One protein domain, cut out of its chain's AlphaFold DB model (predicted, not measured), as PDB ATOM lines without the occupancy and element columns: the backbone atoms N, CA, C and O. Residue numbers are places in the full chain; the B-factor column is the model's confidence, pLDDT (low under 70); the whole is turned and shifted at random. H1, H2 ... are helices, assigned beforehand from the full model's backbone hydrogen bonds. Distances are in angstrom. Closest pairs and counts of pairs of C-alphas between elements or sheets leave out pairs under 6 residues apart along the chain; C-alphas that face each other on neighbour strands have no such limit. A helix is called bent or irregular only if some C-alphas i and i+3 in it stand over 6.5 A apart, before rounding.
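This is residues 211 to 330 of the 356 residues of the protein "DZANK-type domain-containing protein" of Methanobacterium bryantii (UniProt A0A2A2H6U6). A sharply kinked helix, H3, makes the middle of the domain, and the other helices and loops are set loosely round it. H2 folds back beside the first part of H3, H1 reaches away from H3 and touches it with residues 223 to 226 alone, and H4 forms a group with H8 and H9 to one side, while the short H5 and H6 come close to H3 and H7 touches no helix. The printed part has 120 residues with nine named helices, H1 to H9 in order along the chain, and no named strand; its class is all helix. It is compact, with a radius of gyration of the C-alphas of 14.2 A and spans of 39 by 36 by 27 A.

H1, residues 211 to 226, begins with C-alpha 211 at (9.086, 6.782, -41.657) and is 22.6 A long. H2 is residues 229 to 235. H3, residues 237 to 253, is 20.5 A long, with a kink of 91 degrees near residue 247. H4, residues 259 to 271, is 18.0 A long. The short H5, residues 284 to 287, H6, residues 292 to 295, and H7, residues 304 to 309, follow. H8 is residues 312 to 321, 14.1 A long, and H9, residues 323 to 330, ends with C-alpha 330 at (21.934, 36.313, -33.930). H3 and H4 are irregular, with C-alphas 246 and 249 9.2 A apart and C-alphas 264 and 267 8.0 A apart; H5 and H7 are only just so, at 6.7 A between C-alphas 284 and 287 and 6.6 A between 305 and 308.

H1 and H3 only just touch, with 3 pairs of C-alphas within 8 A, the closest those of Lys 223 and Leu 253 at 7.3 A. H2 and H3 form a helical hairpin, opposite ways at a shallow tilt of 14 degrees; the closest C-alphas, of Trp 232 and Ala 240, are 5.1 A apart. H4 touches H8 at a steep tilt of 64 degrees, with the C-alphas of Ser 266 and Phe 320 closest at 4.9 A. H4 touches H9 at a shallow tilt of 28 degrees, with those of Lys 263 and Phe 326 closest at 5.9 A. H3 and H8 are near each other. Every O i to N i+4 pair is within hydrogen-bond range in H1 and H8, against 2 of 3 in H2, 8 of 13 in H3, 7 of 9 in H4, 3 of 4 in H9 and 0 of 2 in H7, where 0 of 3 O i to N i+3 pairs are; H5 and H6 are too short for such an i+4 pair.

The farthest C-alphas, of His 300 and Asp 327, are 40.2 A apart. The printed part has no cut, and H4 to H5 is a long link of 12 residues. The mean pLDDT of the printed part is 71.8, and 44 residues are under 70, among them 275 to 287 and 291 to 315.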
ATOM      1  N   LYS A 211       9.788   5.499 -41.846       93.12
ATOM      2  CA  LYS A 211       9.086   6.782 -41.657       93.12
ATOM      3  C   LYS A 211      10.071   7.945 -41.512       93.12
ATOM      4  O   LYS A 211       9.857   9.017 -42.072       93.12
ATOM      5  N   GLY A 212      11.148   7.745 -40.752       93.19
ATOM      6  CA  GLY A 212      12.208   8.735 -40.579       93.19
ATOM      7  C   GLY A 212      12.922   9.085 -41.884       93.19
ATOM      8  O   GLY A 212      13.144  10.263 -42.149       93.19
ATOM      9  N   VAL A 213      13.250   8.085 -42.707       93.75
ATOM     10  CA  VAL A 213      13.903   8.267 -44.015       93.75
ATOM     11  C   VAL A 213      12.980   8.979 -45.000       93.75
ATOM     12  O   VAL A 213      13.399   9.949 -45.626       93.75
ATOM     13  N   GLU A 214      11.719   8.556 -45.101       91.12
ATOM     14  CA  GLU A 214      10.713   9.213 -45.947       91.12
ATOM     15  C   GLU A 214      10.525  10.679 -45.541       91.12
ATOM     16  O   GLU A 214      10.566  11.578 -46.376       91.12
ATOM     17  N   THR A 215      10.408  10.941 -44.238       90.38
ATOM     18  CA  THR A 215      10.283  12.305 -43.710       90.38
ATOM     19  C   THR A 215      11.532  13.134 -43.986       90.38
ATOM     20  O   THR A 215      11.433  14.298 -44.367       90.38
ATOM     21  N   GLN A 216      12.721  12.547 -43.820       91.31
ATOM     22  CA  GLN A 216      13.979  13.210 -44.143       91.31
ATOM     23  C   GLN A 216      14.007  13.645 -45.615       91.31
ATOM     24  O   GLN A 216      14.408  14.773 -45.900       91.31
ATOM     25  N   GLN A 217      13.561  12.777 -46.524       89.50
ATOM     26  CA  GLN A 217      13.483  13.066 -47.953       89.50
ATOM     27  C   GLN A 217      12.491  14.202 -48.246       89.50
ATOM     28  O   GLN A 217      12.864  15.159 -48.921       89.50
ATOM     29  N   MET A 218      11.293  14.174 -47.650       87.00
ATOM     30  CA  MET A 218      10.309  15.262 -47.780       87.00
ATOM     31  C   MET A 218      10.862  16.608 -47.293       87.00
ATOM     32  O   MET A 218      10.672  17.636 -47.940       87.00
ATOM     33  N   ILE A 219      11.585  16.619 -46.166       87.56
ATOM     34  CA  ILE A 219      12.245  17.834 -45.678       87.56
ATOM     35  C   ILE A 219      13.274  18.319 -46.705       87.56
ATOM     36  O   ILE A 219      13.317  19.507 -47.007       87.56
ATOM     37  N   MET A 220      14.112  17.430 -47.247       87.19
ATOM     38  CA  MET A 220      15.123  17.809 -48.241       87.19
ATOM     39  C   MET A 220      14.501  18.391 -49.513       87.19
ATOM     40  O   MET A 220      15.017  19.386 -50.011       87.19
ATOM     41  N   GLU A 221      13.394  17.830 -49.994       84.75
ATOM     42  CA  GLU A 221      12.647  18.336 -51.154       84.75
ATOM     43  C   GLU A 221      12.092  19.737 -50.903       84.75
ATOM     44  O   GLU A 221      12.340  20.648 -51.691       84.75
ATOM     45  N   LEU A 222      11.444  19.959 -49.757       83.88
ATOM     46  CA  LEU A 222      10.960  21.289 -49.377       83.88
ATOM     47  C   LEU A 222      12.100  22.309 -49.303       83.88
ATOM     48  O   LEU A 222      11.970  23.427 -49.798       83.88
ATOM     49  N   LYS A 223      13.247  21.924 -48.731       85.62
ATOM     50  CA  LYS A 223      14.439  22.781 -48.708       85.62
ATOM     51  C   LYS A 223      14.955  23.103 -50.110       85.62
ATOM     52  O   LYS A 223      15.388  24.229 -50.347       85.62
ATOM     53  N   ASP A 224      14.947  22.119 -51.004       85.50
ATOM     54  CA  ASP A 224      15.372  22.256 -52.399       85.50
ATOM     55  C   ASP A 224      14.504  23.273 -53.142       85.50
ATOM     56  O   ASP A 224      15.024  24.211 -53.753       85.50
ATOM     57  N   GLU A 225      13.185  23.144 -52.988       82.75
ATOM     58  CA  GLU A 225      12.199  24.076 -53.529       82.75
ATOM     59  C   GLU A 225      12.419  25.503 -53.011       82.75
ATOM     60  O   GLU A 225      12.421  26.457 -53.795       82.75
ATOM     61  N   GLY A 226      12.689  25.644 -51.711       84.25
ATOM     62  CA  GLY A 226      12.940  26.924 -51.052       84.25
ATOM     63  C   GLY A 226      14.100  27.741 -51.607       84.25
ATOM     64  O   GLY A 226      14.131  28.950 -51.392       84.25
ATOM     65  N   ARG A 227      15.032  27.142 -52.360       84.88
ATOM     66  CA  ARG A 227      16.133  27.896 -52.989       84.88
ATOM     67  C   ARG A 227      15.653  28.920 -54.018       84.88
ATOM     68  O   ARG A 227      16.381  29.857 -54.322       84.88
ATOM     69  N   ASN A 228      14.433  28.768 -54.531       85.88
ATOM     70  CA  ASN A 228      13.816  29.723 -55.453       85.88
ATOM     71  C   ASN A 228      13.003  30.818 -54.748       85.88
ATOM     72  O   ASN A 228      12.410  31.655 -55.431       85.88
ATOM     73  N   LEU A 229      12.959  30.830 -53.410       87.56
ATOM     74  CA  LEU A 229      12.139  31.762 -52.638       87.56
ATOM     75  C   LEU A 229      12.415  33.222 -53.009       87.56
ATOM     76  O   LEU A 229      11.469  33.977 -53.195       87.56
ATOM     77  N   GLU A 230      13.681  33.611 -53.171       88.31
ATOM     78  CA  GLU A 230      14.048  34.978 -53.558       88.31
ATOM     79  C   GLU A 230      13.395  35.405 -54.876       88.31
ATOM     80  O   GLU A 230      12.780  36.466 -54.950       88.31
ATOM     81  N   ASN A 231      13.435  34.532 -55.882       89.62
ATOM     82  CA  ASN A 231      12.775  34.775 -57.157       89.62
ATOM     83  C   ASN A 231      11.244  34.830 -57.017       89.62
ATOM     84  O   ASN A 231      10.596  35.630 -57.688       89.62
ATOM     85  N   TRP A 232      10.647  33.999 -56.156       90.12
ATOM     86  CA  TRP A 232       9.199  34.020 -55.928       90.12
ATOM     87  C   TRP A 232       8.739  35.296 -55.233       90.12
ATOM     88  O   TRP A 232       7.710  35.835 -55.613       90.12
ATOM     89  N   VAL A 233       9.501  35.834 -54.276       87.75
ATOM     90  CA  VAL A 233       9.145  37.109 -53.625       87.75
ATOM     91  C   VAL A 233       8.957  38.229 -54.656       87.75
ATOM     92  O   VAL A 233       8.106  39.094 -54.466       87.75
ATOM     93  N   GLU A 234       9.720  38.205 -55.748       87.62
ATOM     94  CA  GLU A 234       9.662  39.232 -56.791       87.62
ATOM     95  C   GLU A 234       8.649  38.916 -57.898       87.62
ATOM     96  O   GLU A 234       7.954  39.819 -58.362       87.62
ATOM     97  N   ASN A 235       8.548  37.649 -58.313       89.00
ATOM     98  CA  ASN A 235       7.844  37.267 -59.543       89.00
ATOM     99  C   ASN A 235       6.605  36.378 -59.324       89.00
ATOM    100  O   ASN A 235       5.807  36.221 -60.245       89.00
ATOM    101  N   ASP A 236       6.440  35.785 -58.140       87.25
ATOM    102  CA  ASP A 236       5.316  34.906 -57.774       87.25
ATOM    103  C   ASP A 236       5.041  34.998 -56.253       87.25
ATOM    104  O   ASP A 236       5.316  34.057 -55.493       87.25
ATOM    105  N   PRO A 237       4.574  36.165 -55.763       84.50
ATOM    106  CA  PRO A 237       4.463  36.447 -54.331       84.50
ATOM    107  C   PRO A 237       3.493  35.505 -53.607       84.50
ATOM    108  O   PRO A 237       3.713  35.190 -52.438       84.50
ATOM    109  N   GLU A 238       2.473  34.991 -54.299       79.38
ATOM    110  CA  GLU A 238       1.551  33.990 -53.751       79.38
ATOM    111  C   GLU A 238       2.259  32.659 -53.476       79.38
ATOM    112  O   GLU A 238       2.048  32.044 -52.425       79.38
ATOM    113  N   ARG A 239       3.183  32.238 -54.350       84.56
ATOM    114  CA  ARG A 239       4.021  31.059 -54.105       84.56
ATOM    115  C   ARG A 239       4.964  31.270 -52.939       84.56
ATOM    116  O   ARG A 239       5.093  30.380 -52.098       84.56
ATOM    117  N   ALA A 240       5.608  32.436 -52.873       86.38
ATOM    118  CA  ALA A 240       6.487  32.789 -51.763       86.38
ATOM    119  C   ALA A 240       5.728  32.753 -50.432       86.38
ATOM    120  O   ALA A 240       6.157  32.084 -49.493       86.38
ATOM    121  N   LYS A 241       4.563  33.406 -50.375       81.62
ATOM    122  CA  LYS A 241       3.667  33.418 -49.215       81.62
ATOM    123  C   LYS A 241       3.274  32.001 -48.806       81.62
ATOM    124  O   LYS A 241       3.449  31.626 -47.651       81.62
ATOM    125  N   SER A 242       2.828  31.187 -49.758       79.06
ATOM    126  CA  SER A 242       2.445  29.792 -49.522       79.06
ATOM    127  C   SER A 242       3.593  28.966 -48.944       79.06
ATOM    128  O   SER A 242       3.401  28.237 -47.974       79.06
ATOM    129  N   TYR A 243       4.796  29.100 -49.507       83.94
ATOM    130  CA  TYR A 243       5.981  28.386 -49.044       83.94
ATOM    131  C   TYR A 243       6.366  28.795 -47.615       83.94
ATOM    132  O   TYR A 243       6.603  27.943 -46.760       83.94
ATOM    133  N   LEU A 244       6.375  30.103 -47.339       83.38
ATOM    134  CA  LEU A 244       6.682  30.665 -46.024       83.38
ATOM    135  C   LEU A 244       5.679  30.220 -44.958       83.38
ATOM    136  O   LEU A 244       6.077  29.831 -43.861       83.38
ATOM    137  N   LEU A 245       4.389  30.228 -45.300       77.88
ATOM    138  CA  LEU A 245       3.333  29.736 -44.428       77.88
ATOM    139  C   LEU A 245       3.508  28.237 -44.187       77.88
ATOM    140  O   LEU A 245       3.662  27.832 -43.049       77.88
ATOM    141  N   MET A 246       3.602  27.392 -45.212       76.06
ATOM    142  CA  MET A 246       3.740  25.942 -44.994       76.06
ATOM    143  C   MET A 246       5.037  25.550 -44.272       76.06
ATOM    144  O   MET A 246       5.047  24.566 -43.524       76.06
ATOM    145  N   GLY A 247       6.113  26.315 -44.466       80.12
ATOM    146  CA  GLY A 247       7.385  26.142 -43.773       80.12
ATOM    147  C   GLY A 247       7.368  26.632 -42.322       80.12
ATOM    148  O   GLY A 247       8.060  26.055 -41.480       80.12
ATOM    149  N   GLY A 248       6.576  27.657 -41.990       82.44
ATOM    150  CA  GLY A 248       6.555  28.271 -40.661       82.44
ATOM    151  C   GLY A 248       7.959  28.655 -40.190       82.44
ATOM    152  O   GLY A 248       8.737  29.220 -40.947       82.44
ATOM    153  N   SER A 249       8.338  28.301 -38.961       85.19
ATOM    154  CA  SER A 249       9.708  28.521 -38.468       85.19
ATOM    155  C   SER A 249      10.743  27.550 -39.064       85.19
ATOM    156  O   SER A 249      11.945  27.809 -38.982       85.19
ATOM    157  N   ASN A 250      10.327  26.449 -39.710       86.62
ATOM    158  CA  ASN A 250      11.265  25.543 -40.382       86.62
ATOM    159  C   ASN A 250      11.903  26.175 -41.630       86.62
ATOM    160  O   ASN A 250      12.900  25.649 -42.120       86.62
ATOM    161  N   ILE A 251      11.413  27.324 -42.112       84.31
ATOM    162  CA  ILE A 251      12.065  28.078 -43.196       84.31
ATOM    163  C   ILE A 251      13.522  28.437 -42.868       84.31
ATOM    164  O   ILE A 251      14.341  28.550 -43.769       84.31
ATOM    165  N   PHE A 252      13.904  28.534 -41.590       80.00
ATOM    166  CA  PHE A 252      15.308  28.754 -41.211       80.00
ATOM    167  C   PHE A 252      16.201  27.523 -41.388       80.00
ATOM    168  O   PHE A 252      17.413  27.608 -41.204       80.00
ATOM    169  N   LEU A 253      15.630  26.370 -41.740       78.38
ATOM    170  CA  LEU A 253      16.375  25.151 -42.039       78.38
ATOM    171  C   LEU A 253      16.707  25.005 -43.522       78.38
ATOM    172  O   LEU A 253      17.505  24.128 -43.869       78.38
ATOM    173  N   THR A 254      16.085  25.802 -44.394       69.38
ATOM    174  CA  THR A 254      16.157  25.633 -45.852       69.38
ATOM    175  C   THR A 254      17.496  26.018 -46.418       69.38
ATOM    176  O   THR A 254      17.908  25.446 -47.421       69.38
ATOM    177  N   ASP A 255      18.231  26.867 -45.713       60.75
ATOM    178  CA  ASP A 255      19.567  27.232 -46.119       60.75
ATOM    179  C   ASP A 255      20.406  27.680 -44.915       60.75
ATOM    180  O   ASP A 255      19.980  28.485 -44.085       60.75
ATOM    181  N   VAL A 256      21.623  27.143 -44.827       51.75
ATOM    182  CA  VAL A 256      22.605  27.445 -43.774       51.75
ATOM    183  C   VAL A 256      23.049  28.922 -43.830       51.75
ATOM    184  O   VAL A 256      23.565  29.440 -42.844       51.75
ATOM    185  N   TYR A 257      22.799  29.625 -44.943       50.69
ATOM    186  CA  TYR A 257      23.195  31.015 -45.194       50.69
ATOM    187  C   TYR A 257      22.093  32.083 -45.005       50.69
ATOM    188  O   TYR A 257      22.385  33.275 -45.129       50.69
ATOM    189  N   TYR A 258      20.836  31.732 -44.703       58.75
ATOM    190  CA  TYR A 258      19.712  32.650 -44.990       58.75
ATOM    191  C   TYR A 258      19.192  33.515 -43.844       58.75
ATOM    192  O   TYR A 258      18.363  34.383 -44.107       58.75
ATOM    193  N   PHE A 259      19.701  33.401 -42.612       71.94
ATOM    194  CA  PHE A 259      19.334  34.374 -41.567       71.94
ATOM    195  C   PHE A 259      19.602  35.816 -42.026       71.94
ATOM    196  O   PHE A 259      18.735  36.675 -41.890       71.94
ATOM    197  N   ASN A 260      20.740  36.053 -42.689       77.31
ATOM    198  CA  ASN A 260      21.069  37.360 -43.257       77.31
ATOM    199  C   ASN A 260      20.155  37.758 -44.418       77.31
ATOM    200  O   ASN A 260      19.793  38.927 -44.531       77.31
ATOM    201  N   TRP A 261      19.768  36.814 -45.279       83.94
ATOM    202  CA  TRP A 261      18.865  37.117 -46.388       83.94
ATOM    203  C   TRP A 261      17.472  37.500 -45.879       83.94
ATOM    204  O   TRP A 261      16.953  38.545 -46.274       83.94
ATOM    205  N   PHE A 262      16.908  36.719 -44.951       85.06
ATOM    206  CA  PHE A 262      15.630  37.016 -44.297       85.06
ATOM    207  C   PHE A 262      15.665  38.365 -43.579       85.06
ATOM    208  O   PHE A 262      14.764  39.179 -43.755       85.06
ATOM    209  N   LYS A 263      16.742  38.640 -42.841       84.00
ATOM    210  CA  LYS A 263      16.985  39.923 -42.176       84.00
ATOM    211  C   LYS A 263      16.995  41.092 -43.166       84.00
ATOM    212  O   LYS A 263      16.237  42.048 -43.000       84.00
ATOM    213  N   ASN A 264      17.780  40.988 -44.240       86.00
ATOM    214  CA  ASN A 264      17.925  42.039 -45.255       86.00
ATOM    215  C   ASN A 264      16.665  42.247 -46.112       86.00
ATOM    216  O   ASN A 264      16.466  43.336 -46.645       86.00
ATOM    217  N   ASN A 265      15.805  41.231 -46.226       86.62
ATOM    218  CA  ASN A 265      14.566  41.279 -47.008       86.62
ATOM    219  C   ASN A 265      13.297  41.299 -46.140       86.62
ATOM    220  O   ASN A 265      12.193  41.206 -46.670       86.62
ATOM    221  N   SER A 266      13.438  41.474 -44.826       86.94
ATOM    222  CA  SER A 266      12.357  41.400 -43.834       86.94
ATOM    223  C   SER A 266      11.138  42.251 -44.202       86.94
ATOM    224  O   SER A 266      10.022  41.745 -44.239       86.94
ATOM    225  N   LYS A 267      11.353  43.497 -44.643       85.69
ATOM    226  CA  LYS A 267      10.281  44.387 -45.127       85.69
ATOM    227  C   LYS A 267       9.562  43.873 -46.377       85.69
ATOM    228  O   LYS A 267       8.342  43.979 -46.446       85.69
ATOM    229  N   LYS A 268      10.296  43.332 -47.363       87.19
ATOM    230  CA  LYS A 268       9.694  42.743 -48.577       87.19
ATOM    231  C   LYS A 268       8.832  41.540 -48.201       87.19
ATOM    232  O   LYS A 268       7.728  41.396 -48.707       87.19
ATOM    233  N   ILE A 269       9.330  40.714 -47.283       86.94
ATOM    234  CA  ILE A 269       8.628  39.532 -46.790       86.94
ATOM    235  C   ILE A 269       7.383  39.945 -46.009       86.94
ATOM    236  O   ILE A 269       6.311  39.460 -46.333       86.94
ATOM    237  N   SER A 270       7.486  40.878 -45.059       84.00
ATOM    238  CA  SER A 270       6.342  41.419 -44.308       84.00
ATOM    239  C   SER A 270       5.272  42.002 -45.240       84.00
ATOM    240  O   SER A 270       4.088  41.761 -45.029       84.00
ATOM    241  N   ALA A 271       5.665  42.664 -46.336       84.81
ATOM    242  CA  ALA A 271       4.723  43.177 -47.330       84.81
ATOM    243  C   ALA A 271       3.884  42.083 -48.023       84.81
ATOM    244  O   ALA A 271       2.741  42.360 -48.381       84.81
ATOM    245  N   LEU A 272       4.382  40.840 -48.147       81.50
ATOM    246  CA  LEU A 272       3.582  39.698 -48.637       81.50
ATOM    247  C   LEU A 272       2.372  39.401 -47.736       81.50
ATOM    248  O   LEU A 272       1.405  38.767 -48.164       81.50
ATOM    249  N   PHE A 273       2.434  39.853 -46.484       77.31
ATOM    250  CA  PHE A 273       1.420  39.656 -45.457       77.31
ATOM    251  C   PHE A 273       0.661  40.962 -45.133       77.31
ATOM    252  O   PHE A 273      -0.117  41.002 -44.195       77.31
ATOM    253  N   ALA A 274       0.820  42.050 -45.894       71.44
ATOM    254  CA  ALA A 274       0.185  43.339 -45.577       71.44
ATOM    255  C   ALA A 274      -1.244  43.532 -46.161       71.44
ATOM    256  O   ALA A 274      -1.712  44.664 -46.276       71.44
ATOM    257  N   GLY A 275      -1.963  42.458 -46.521       58.53
ATOM    258  CA  GLY A 275      -3.324  42.502 -47.091       58.53
ATOM    259  C   GLY A 275      -4.043  41.140 -47.064       58.53
ATOM    260  O   GLY A 275      -3.383  40.101 -47.127       58.53
ATOM    261  N   ALA A 276      -5.379  41.150 -46.931       47.41
ATOM    262  CA  ALA A 276      -6.224  39.954 -46.774       47.41
ATOM    263  C   ALA A 276      -6.565  39.251 -48.104       47.41
ATOM    264  O   ALA A 276      -6.864  39.940 -49.082       47.41
ATOM    265  N   ALA A 277      -6.594  37.908 -48.045       49.38
ATOM    266  CA  ALA A 277      -7.130  36.911 -48.989       49.38
ATOM    267  C   ALA A 277      -6.581  36.931 -50.438       49.38
ATOM    268  O   ALA A 277      -6.575  37.954 -51.105       49.38
ATOM    269  N   ALA A 278      -6.154  35.844 -51.077       44.88
ATOM    270  CA  ALA A 278      -6.371  34.423 -50.858       44.88
ATOM    271  C   ALA A 278      -5.263  33.677 -51.615       44.88
ATOM    272  O   ALA A 278      -4.967  34.019 -52.762       44.88
ATOM    273  N   VAL A 279      -4.688  32.631 -51.026       49.94
ATOM    274  CA  VAL A 279      -3.789  31.743 -51.775       49.94
ATOM    275  C   VAL A 279      -4.649  30.840 -52.666       49.94
ATOM    276  O   VAL A 279      -4.876  29.685 -52.368       49.94
ATOM    277  N   GLY A 280      -5.183  31.337 -53.776       51.22
ATOM    278  CA  GLY A 280      -6.040  30.546 -54.676       51.22
ATOM    279  C   GLY A 280      -5.299  29.530 -55.559       51.22
ATOM    280  O   GLY A 280      -5.845  29.119 -56.583       51.22
ATOM    281  N   THR A 281      -4.055  29.156 -55.234       54.22
ATOM    282  CA  THR A 281      -3.169  28.446 -56.169       54.22
ATOM    283  C   THR A 281      -2.555  27.193 -55.547       54.22
ATOM    284  O   THR A 281      -1.856  27.235 -54.537       54.22
ATOM    285  N   ALA A 282      -2.783  26.051 -56.194       57.88
ATOM    286  CA  ALA A 282      -2.146  24.788 -55.849       57.88
ATOM    287  C   ALA A 282      -0.669  24.783 -56.300       57.88
ATOM    288  O   ALA A 282      -0.385  24.721 -57.495       57.88
ATOM    289  N   TYR A 283       0.271  24.828 -55.351       68.88
ATOM    290  CA  TYR A 283       1.718  24.702 -55.604       68.88
ATOM    291  C   TYR A 283       2.233  23.291 -55.301       68.88
ATOM    292  O   TYR A 283       1.606  22.578 -54.535       68.88
ATOM    293  N   ALA A 284       3.380  22.881 -55.853       63.00
ATOM    294  CA  ALA A 284       3.924  21.521 -55.687       63.00
ATOM    295  C   ALA A 284       4.067  21.081 -54.212       63.00
ATOM    296  O   ALA A 284       3.727  19.951 -53.864       63.00
ATOM    297  N   PHE A 285       4.459  22.005 -53.333       67.75
ATOM    298  CA  PHE A 285       4.552  21.776 -51.893       67.75
ATOM    299  C   PHE A 285       3.189  21.749 -51.169       67.75
ATOM    300  O   PHE A 285       3.144  21.475 -49.978       67.75
ATOM    301  N   ASN A 286       2.052  21.963 -51.844       62.03
ATOM    302  CA  ASN A 286       0.722  21.887 -51.219       62.03
ATOM    303  C   ASN A 286       0.362  20.484 -50.706       62.03
ATOM    304  O   ASN A 286      -0.486  20.354 -49.823       62.03
ATOM    305  N   LYS A 287       1.027  19.449 -51.235       68.69
ATOM    306  CA  LYS A 287       0.882  18.062 -50.790       68.69
ATOM    307  C   LYS A 287       1.645  17.782 -49.492       68.69
ATOM    308  O   LYS A 287       1.397  16.749 -48.883       68.69
ATOM    309  N   ILE A 288       2.538  18.670 -49.039       70.75
ATOM    310  CA  ILE A 288       3.374  18.460 -47.846       70.75
ATOM    311  C   ILE A 288       3.341  19.703 -46.950       70.75
ATOM    312  O   ILE A 288       3.773  20.784 -47.335       70.75
ATOM    313  N   ARG A 289       2.899  19.556 -45.697       71.00
ATOM    314  CA  ARG A 289       2.935  20.649 -44.708       71.00
ATOM    315  C   ARG A 289       4.070  20.420 -43.723       71.00
ATOM    316  O   ARG A 289       3.969  19.558 -42.851       71.00
ATOM    317  N   TRP A 290       5.137  21.208 -43.828       72.88
ATOM    318  CA  TRP A 290       6.281  21.084 -42.922       72.88
ATOM    319  C   TRP A 290       5.933  21.522 -41.498       72.88
ATOM    320  O   TRP A 290       6.289  20.855 -40.526       72.88
ATOM    321  N   TYR A 291       5.208  22.632 -41.363       69.19
ATOM    322  CA  TYR A 291       4.917  23.229 -40.069       69.19
ATOM    323  C   TYR A 291       3.572  22.791 -39.493       69.19
ATOM    324  O   TYR A 291       2.506  23.015 -40.069       69.19
ATOM    325  N   GLY A 292       3.625  22.213 -38.294       57.25
ATOM    326  CA  GLY A 292       2.464  21.663 -37.600       57.25
ATOM    327  C   GLY A 292       1.467  22.680 -37.048       57.25
ATOM    328  O   GLY A 292       0.325  22.316 -36.782       57.25
ATOM    329  N   ALA A 293       1.828  23.959 -36.883       52.09
ATOM    330  CA  ALA A 293       0.889  24.931 -36.304       52.09
ATOM    331  C   ALA A 293      -0.342  25.182 -37.196       52.09
ATOM    332  O   ALA A 293      -1.409  25.497 -36.678       52.09
ATOM    333  N   PHE A 294      -0.234  24.931 -38.505       50.53
ATOM    334  CA  PHE A 294      -1.337  25.036 -39.471       50.53
ATOM    335  C   PHE A 294      -2.254  23.798 -39.491       50.53
ATOM    336  O   PHE A 294      -3.086  23.636 -40.382       50.53
ATOM    337  N   ARG A 295      -2.103  22.893 -38.512       52.28
ATOM    338  CA  ARG A 295      -2.892  21.662 -38.344       52.28
ATOM    339  C   ARG A 295      -4.281  21.897 -37.731       52.28
ATOM    340  O   ARG A 295      -5.102  20.986 -37.753       52.28
ATOM    341  N   LYS A 296      -4.553  23.062 -37.128       46.19
ATOM    342  CA  LYS A 296      -5.714  23.239 -36.229       46.19
ATOM    343  C   LYS A 296      -7.056  23.619 -36.869       46.19
ATOM    344  O   LYS A 296      -8.024  23.741 -36.123       46.19
ATOM    345  N   SER A 297      -7.170  23.709 -38.190       39.72
ATOM    346  CA  SER A 297      -8.469  23.761 -38.878       39.72
ATOM    347  C   SER A 297      -8.802  22.382 -39.461       39.72
ATOM    348  O   SER A 297      -8.065  21.821 -40.269       39.72
ATOM    349  N   TYR A 298      -9.885  21.784 -38.961       39.53
ATOM    350  CA  TYR A 298     -10.377  20.467 -39.361       39.53
ATOM    351  C   TYR A 298     -11.204  20.524 -40.655       39.53
ATOM    352  O   TYR A 298     -11.876  21.509 -40.937       39.53
ATOM    353  N   SER A 299     -11.270  19.354 -41.298       36.47
ATOM    354  CA  SER A 299     -12.103  18.930 -42.433       36.47
ATOM    355  C   SER A 299     -11.449  19.032 -43.814       36.47
ATOM    356  O   SER A 299     -10.683  19.936 -44.118       36.47
ATOM    357  N   HIS A 300     -11.695  17.980 -44.594       38.94
ATOM    358  CA  HIS A 300     -11.078  17.609 -45.869       38.94
ATOM    359  C   HIS A 300     -11.353  18.567 -47.040       38.94
ATOM    360  O   HIS A 300     -10.978  18.247 -48.158       38.94
ATOM    361  N   ASP A 301     -11.927  19.738 -46.783       40.41
ATOM    362  CA  ASP A 301     -12.262  20.736 -47.795       40.41
ATOM    363  C   ASP A 301     -11.769  22.115 -47.333       40.41
ATOM    364  O   ASP A 301     -12.552  23.043 -47.156       40.41
ATOM    365  N   MET A 302     -10.464  22.247 -47.070       42.06
ATOM    366  CA  MET A 302      -9.880  23.577 -46.885       42.06
ATOM    367  C   MET A 302      -9.765  24.249 -48.250       42.06
ATOM    368  O   MET A 302      -8.855  23.947 -49.028       42.06
ATOM    369  N   ASP A 303     -10.688  25.169 -48.513       42.84
ATOM    370  CA  ASP A 303     -10.460  26.238 -49.471       42.84
ATOM    371  C   ASP A 303      -9.357  27.137 -48.892       42.84
ATOM    372  O   ASP A 303      -9.375  27.507 -47.715       42.84
ATOM    373  N   PHE A 304      -8.344  27.466 -49.687       44.56
ATOM    374  CA  PHE A 304      -7.185  28.241 -49.230       44.56
ATOM    375  C   PHE A 304      -7.545  29.683 -48.794       44.56
ATOM    376  O   PHE A 304      -6.676  30.417 -48.318       44.56
ATOM    377  N   GLY A 305      -8.814  30.083 -48.937       42.59
ATOM    378  CA  GLY A 305      -9.399  31.289 -48.348       42.59
ATOM    379  C   GLY A 305      -9.582  31.243 -46.823       42.59
ATOM    380  O   GLY A 305      -9.706  32.295 -46.212       42.59
ATOM    381  N   ASP A 306      -9.515  30.073 -46.176       43.06
ATOM    382  CA  ASP A 306      -9.650  29.955 -44.708       43.06
ATOM    383  C   ASP A 306      -8.350  30.279 -43.941       43.06
ATOM    384  O   ASP A 306      -8.284  30.186 -42.711       43.06
ATOM    385  N   PHE A 307      -7.280  30.655 -44.649       46.41
ATOM    386  CA  PHE A 307      -5.999  31.015 -44.033       46.41
ATOM    387  C   PHE A 307      -6.029  32.381 -43.323       46.41
ATOM    388  O   PHE A 307      -5.142  32.667 -42.515       46.41
ATOM    389  N   ASP A 308      -7.048  33.202 -43.596       42.56
ATOM    390  CA  ASP A 308      -7.228  34.533 -43.008       42.56
ATOM    391  C   ASP A 308      -7.697  34.493 -41.537       42.56
ATOM    392  O   ASP A 308      -7.568  35.488 -40.827       42.56
ATOM    393  N   ASP A 309      -8.187  33.349 -41.043       40.00
ATOM    394  CA  ASP A 309      -8.757  33.217 -39.687       40.00
ATOM    395  C   ASP A 309      -7.714  32.805 -38.623       40.00
ATOM    396  O   ASP A 309      -8.020  32.547 -37.452       40.00
ATOM    397  N   PHE A 310      -6.439  32.722 -39.015       47.00
ATOM    398  CA  PHE A 310      -5.361  32.304 -38.129       47.00
ATOM    399  C   PHE A 310      -4.587  33.513 -37.591       47.00
ATOM    400  O   PHE A 310      -3.819  34.150 -38.308       47.00
ATOM    401  N   ASN A 311      -4.625  33.711 -36.267       48.22
ATOM    402  CA  ASN A 311      -3.725  34.610 -35.511       48.22
ATOM    403  C   ASN A 311      -2.209  34.363 -35.770       48.22
ATOM    404  O   ASN A 311      -1.357  35.066 -35.225       48.22
ATOM    405  N   SER A 312      -1.849  33.336 -36.554       51.28
ATOM    406  CA  SER A 312      -0.490  33.075 -37.045       51.28
ATOM    407  C   SER A 312      -0.044  34.076 -38.110       51.28
ATOM    408  O   SER A 312       1.163  34.228 -38.289       51.28
ATOM    409  N   PHE A 313      -0.966  34.730 -38.819       53.97
ATOM    410  CA  PHE A 313      -0.622  35.702 -39.853       53.97
ATOM    411  C   PHE A 313      -0.004  36.965 -39.249       53.97
ATOM    412  O   PHE A 313       1.099  37.352 -39.635       53.97
ATOM    413  N   ASP A 314      -0.644  37.508 -38.210       61.41
ATOM    414  CA  ASP A 314      -0.104  38.621 -37.424       61.41
ATOM    415  C   ASP A 314       1.267  38.265 -36.849       61.41
ATOM    416  O   ASP A 314       2.212  39.026 -36.991       61.41
ATOM    417  N   SER A 315       1.419  37.059 -36.288       64.94
ATOM    418  CA  SER A 315       2.696  36.626 -35.708       64.94
ATOM    419  C   SER A 315       3.826  36.558 -36.736       64.94
ATOM    420  O   SER A 315       4.970  36.866 -36.410       64.94
ATOM    421  N   PHE A 316       3.529  36.135 -37.968       70.44
ATOM    422  CA  PHE A 316       4.523  36.094 -39.035       70.44
ATOM    423  C   PHE A 316       4.870  37.516 -39.491       70.44
ATOM    424  O   PHE A 316       6.046  37.870 -39.549       70.44
ATOM    425  N   SER A 317       3.864  38.358 -39.747       74.00
ATOM    426  CA  SER A 317       4.083  39.754 -40.144       74.00
ATOM    427  C   SER A 317       4.852  40.540 -39.081       74.00
ATOM    428  O   SER A 317       5.826  41.210 -39.419       74.00
ATOM    429  N   ASP A 318       4.472  40.422 -37.808       76.44
ATOM    430  CA  ASP A 318       5.101  41.105 -36.674       76.44
ATOM    431  C   ASP A 318       6.605  40.802 -36.618       76.44
ATOM    432  O   ASP A 318       7.420  41.725 -36.587       76.44
ATOM    433  N   ILE A 319       6.985  39.523 -36.711       79.44
ATOM    434  CA  ILE A 319       8.394  39.094 -36.692       79.44
ATOM    435  C   ILE A 319       9.196  39.682 -37.856       79.44
ATOM    436  O   ILE A 319      10.345  40.080 -37.671       79.44
ATOM    437  N   PHE A 320       8.619  39.737 -39.056       79.44
ATOM    438  CA  PHE A 320       9.302  40.280 -40.235       79.44
ATOM    439  C   PHE A 320       9.207  41.810 -40.345       79.44
ATOM    440  O   PHE A 320       9.943  42.413 -41.125       79.44
ATOM    441  N   SER A 321       8.336  42.457 -39.573       75.12
ATOM    442  CA  SER A 321       8.221  43.917 -39.533       75.12
ATOM    443  C   SER A 321       9.315  44.583 -38.691       75.12
ATOM    444  O   SER A 321       9.687  45.727 -38.966       75.12
ATOM    445  N   ASP A 322       9.874  43.858 -37.718       76.00
ATOM    446  CA  ASP A 322      10.906  44.356 -36.814       76.00
ATOM    447  C   ASP A 322      12.288  43.774 -37.156       76.00
ATOM    448  O   ASP A 322      12.633  42.644 -36.803       76.00
ATOM    449  N   PHE A 323      13.117  44.579 -37.823       67.75
ATOM    450  CA  PHE A 323      14.493  44.209 -38.172       67.75
ATOM    451  C   PHE A 323      15.340  43.850 -36.935       67.75
ATOM    452  O   PHE A 323      16.207  42.976 -37.026       67.75
ATOM    453  N   ASP A 324      15.059  44.456 -35.774       79.31
ATOM    454  CA  ASP A 324      15.812  44.208 -34.540       79.31
ATOM    455  C   ASP A 324      15.582  42.778 -34.006       79.31
ATOM    456  O   ASP A 324      16.425  42.234 -33.288       79.31
ATOM    457  N   THR A 325      14.488  42.114 -34.399       81.19
ATOM    458  CA  THR A 325      14.206  40.720 -34.013       81.19
ATOM    459  C   THR A 325      15.263  39.750 -34.550       81.19
ATOM    460  O   THR A 325      15.701  38.845 -33.832       81.19
ATOM    461  N   PHE A 326      15.758  39.965 -35.772       82.06
ATOM    462  CA  PHE A 326      16.813  39.128 -36.356       82.06
ATOM    463  C   PHE A 326      18.172  39.343 -35.684       82.06
ATOM    464  O   PHE A 326      18.898  38.374 -35.459       82.06
ATOM    465  N   ASP A 327      18.498  40.579 -35.288       81.69
ATOM    466  CA  ASP A 327      19.691  40.862 -34.475       81.69
ATOM    467  C   ASP A 327      19.641  40.115 -33.134       81.69
ATOM    468  O   ASP A 327      20.654  39.599 -32.647       81.69
ATOM    469  N   ILE A 328      18.450  39.995 -32.544       83.56
ATOM    470  CA  ILE A 328      18.267  39.236 -31.308       83.56
ATOM    471  C   ILE A 328      18.479  37.742 -31.560       83.56
ATOM    472  O   ILE A 328      19.164  37.106 -30.759       83.56
ATOM    473  N   PHE A 329      17.969  37.180 -32.661       84.81
ATOM    474  CA  PHE A 329      18.227  35.781 -33.031       84.81
ATOM    475  C   PHE A 329      19.722  35.499 -33.211       84.81
ATOM    476  O   PHE A 329      20.205  34.465 -32.741       84.81
ATOM    477  N   ASP A 330      20.474  36.412 -33.828       80.56
ATOM    478  CA  ASP A 330      21.934  36.313 -33.930       80.56
ATOM    479  C   ASP A 330      22.586  36.313 -32.539       80.56
ATOM    480  O   ASP A 330      23.447  35.477 -32.263       80.56
TER     481      ASP A 330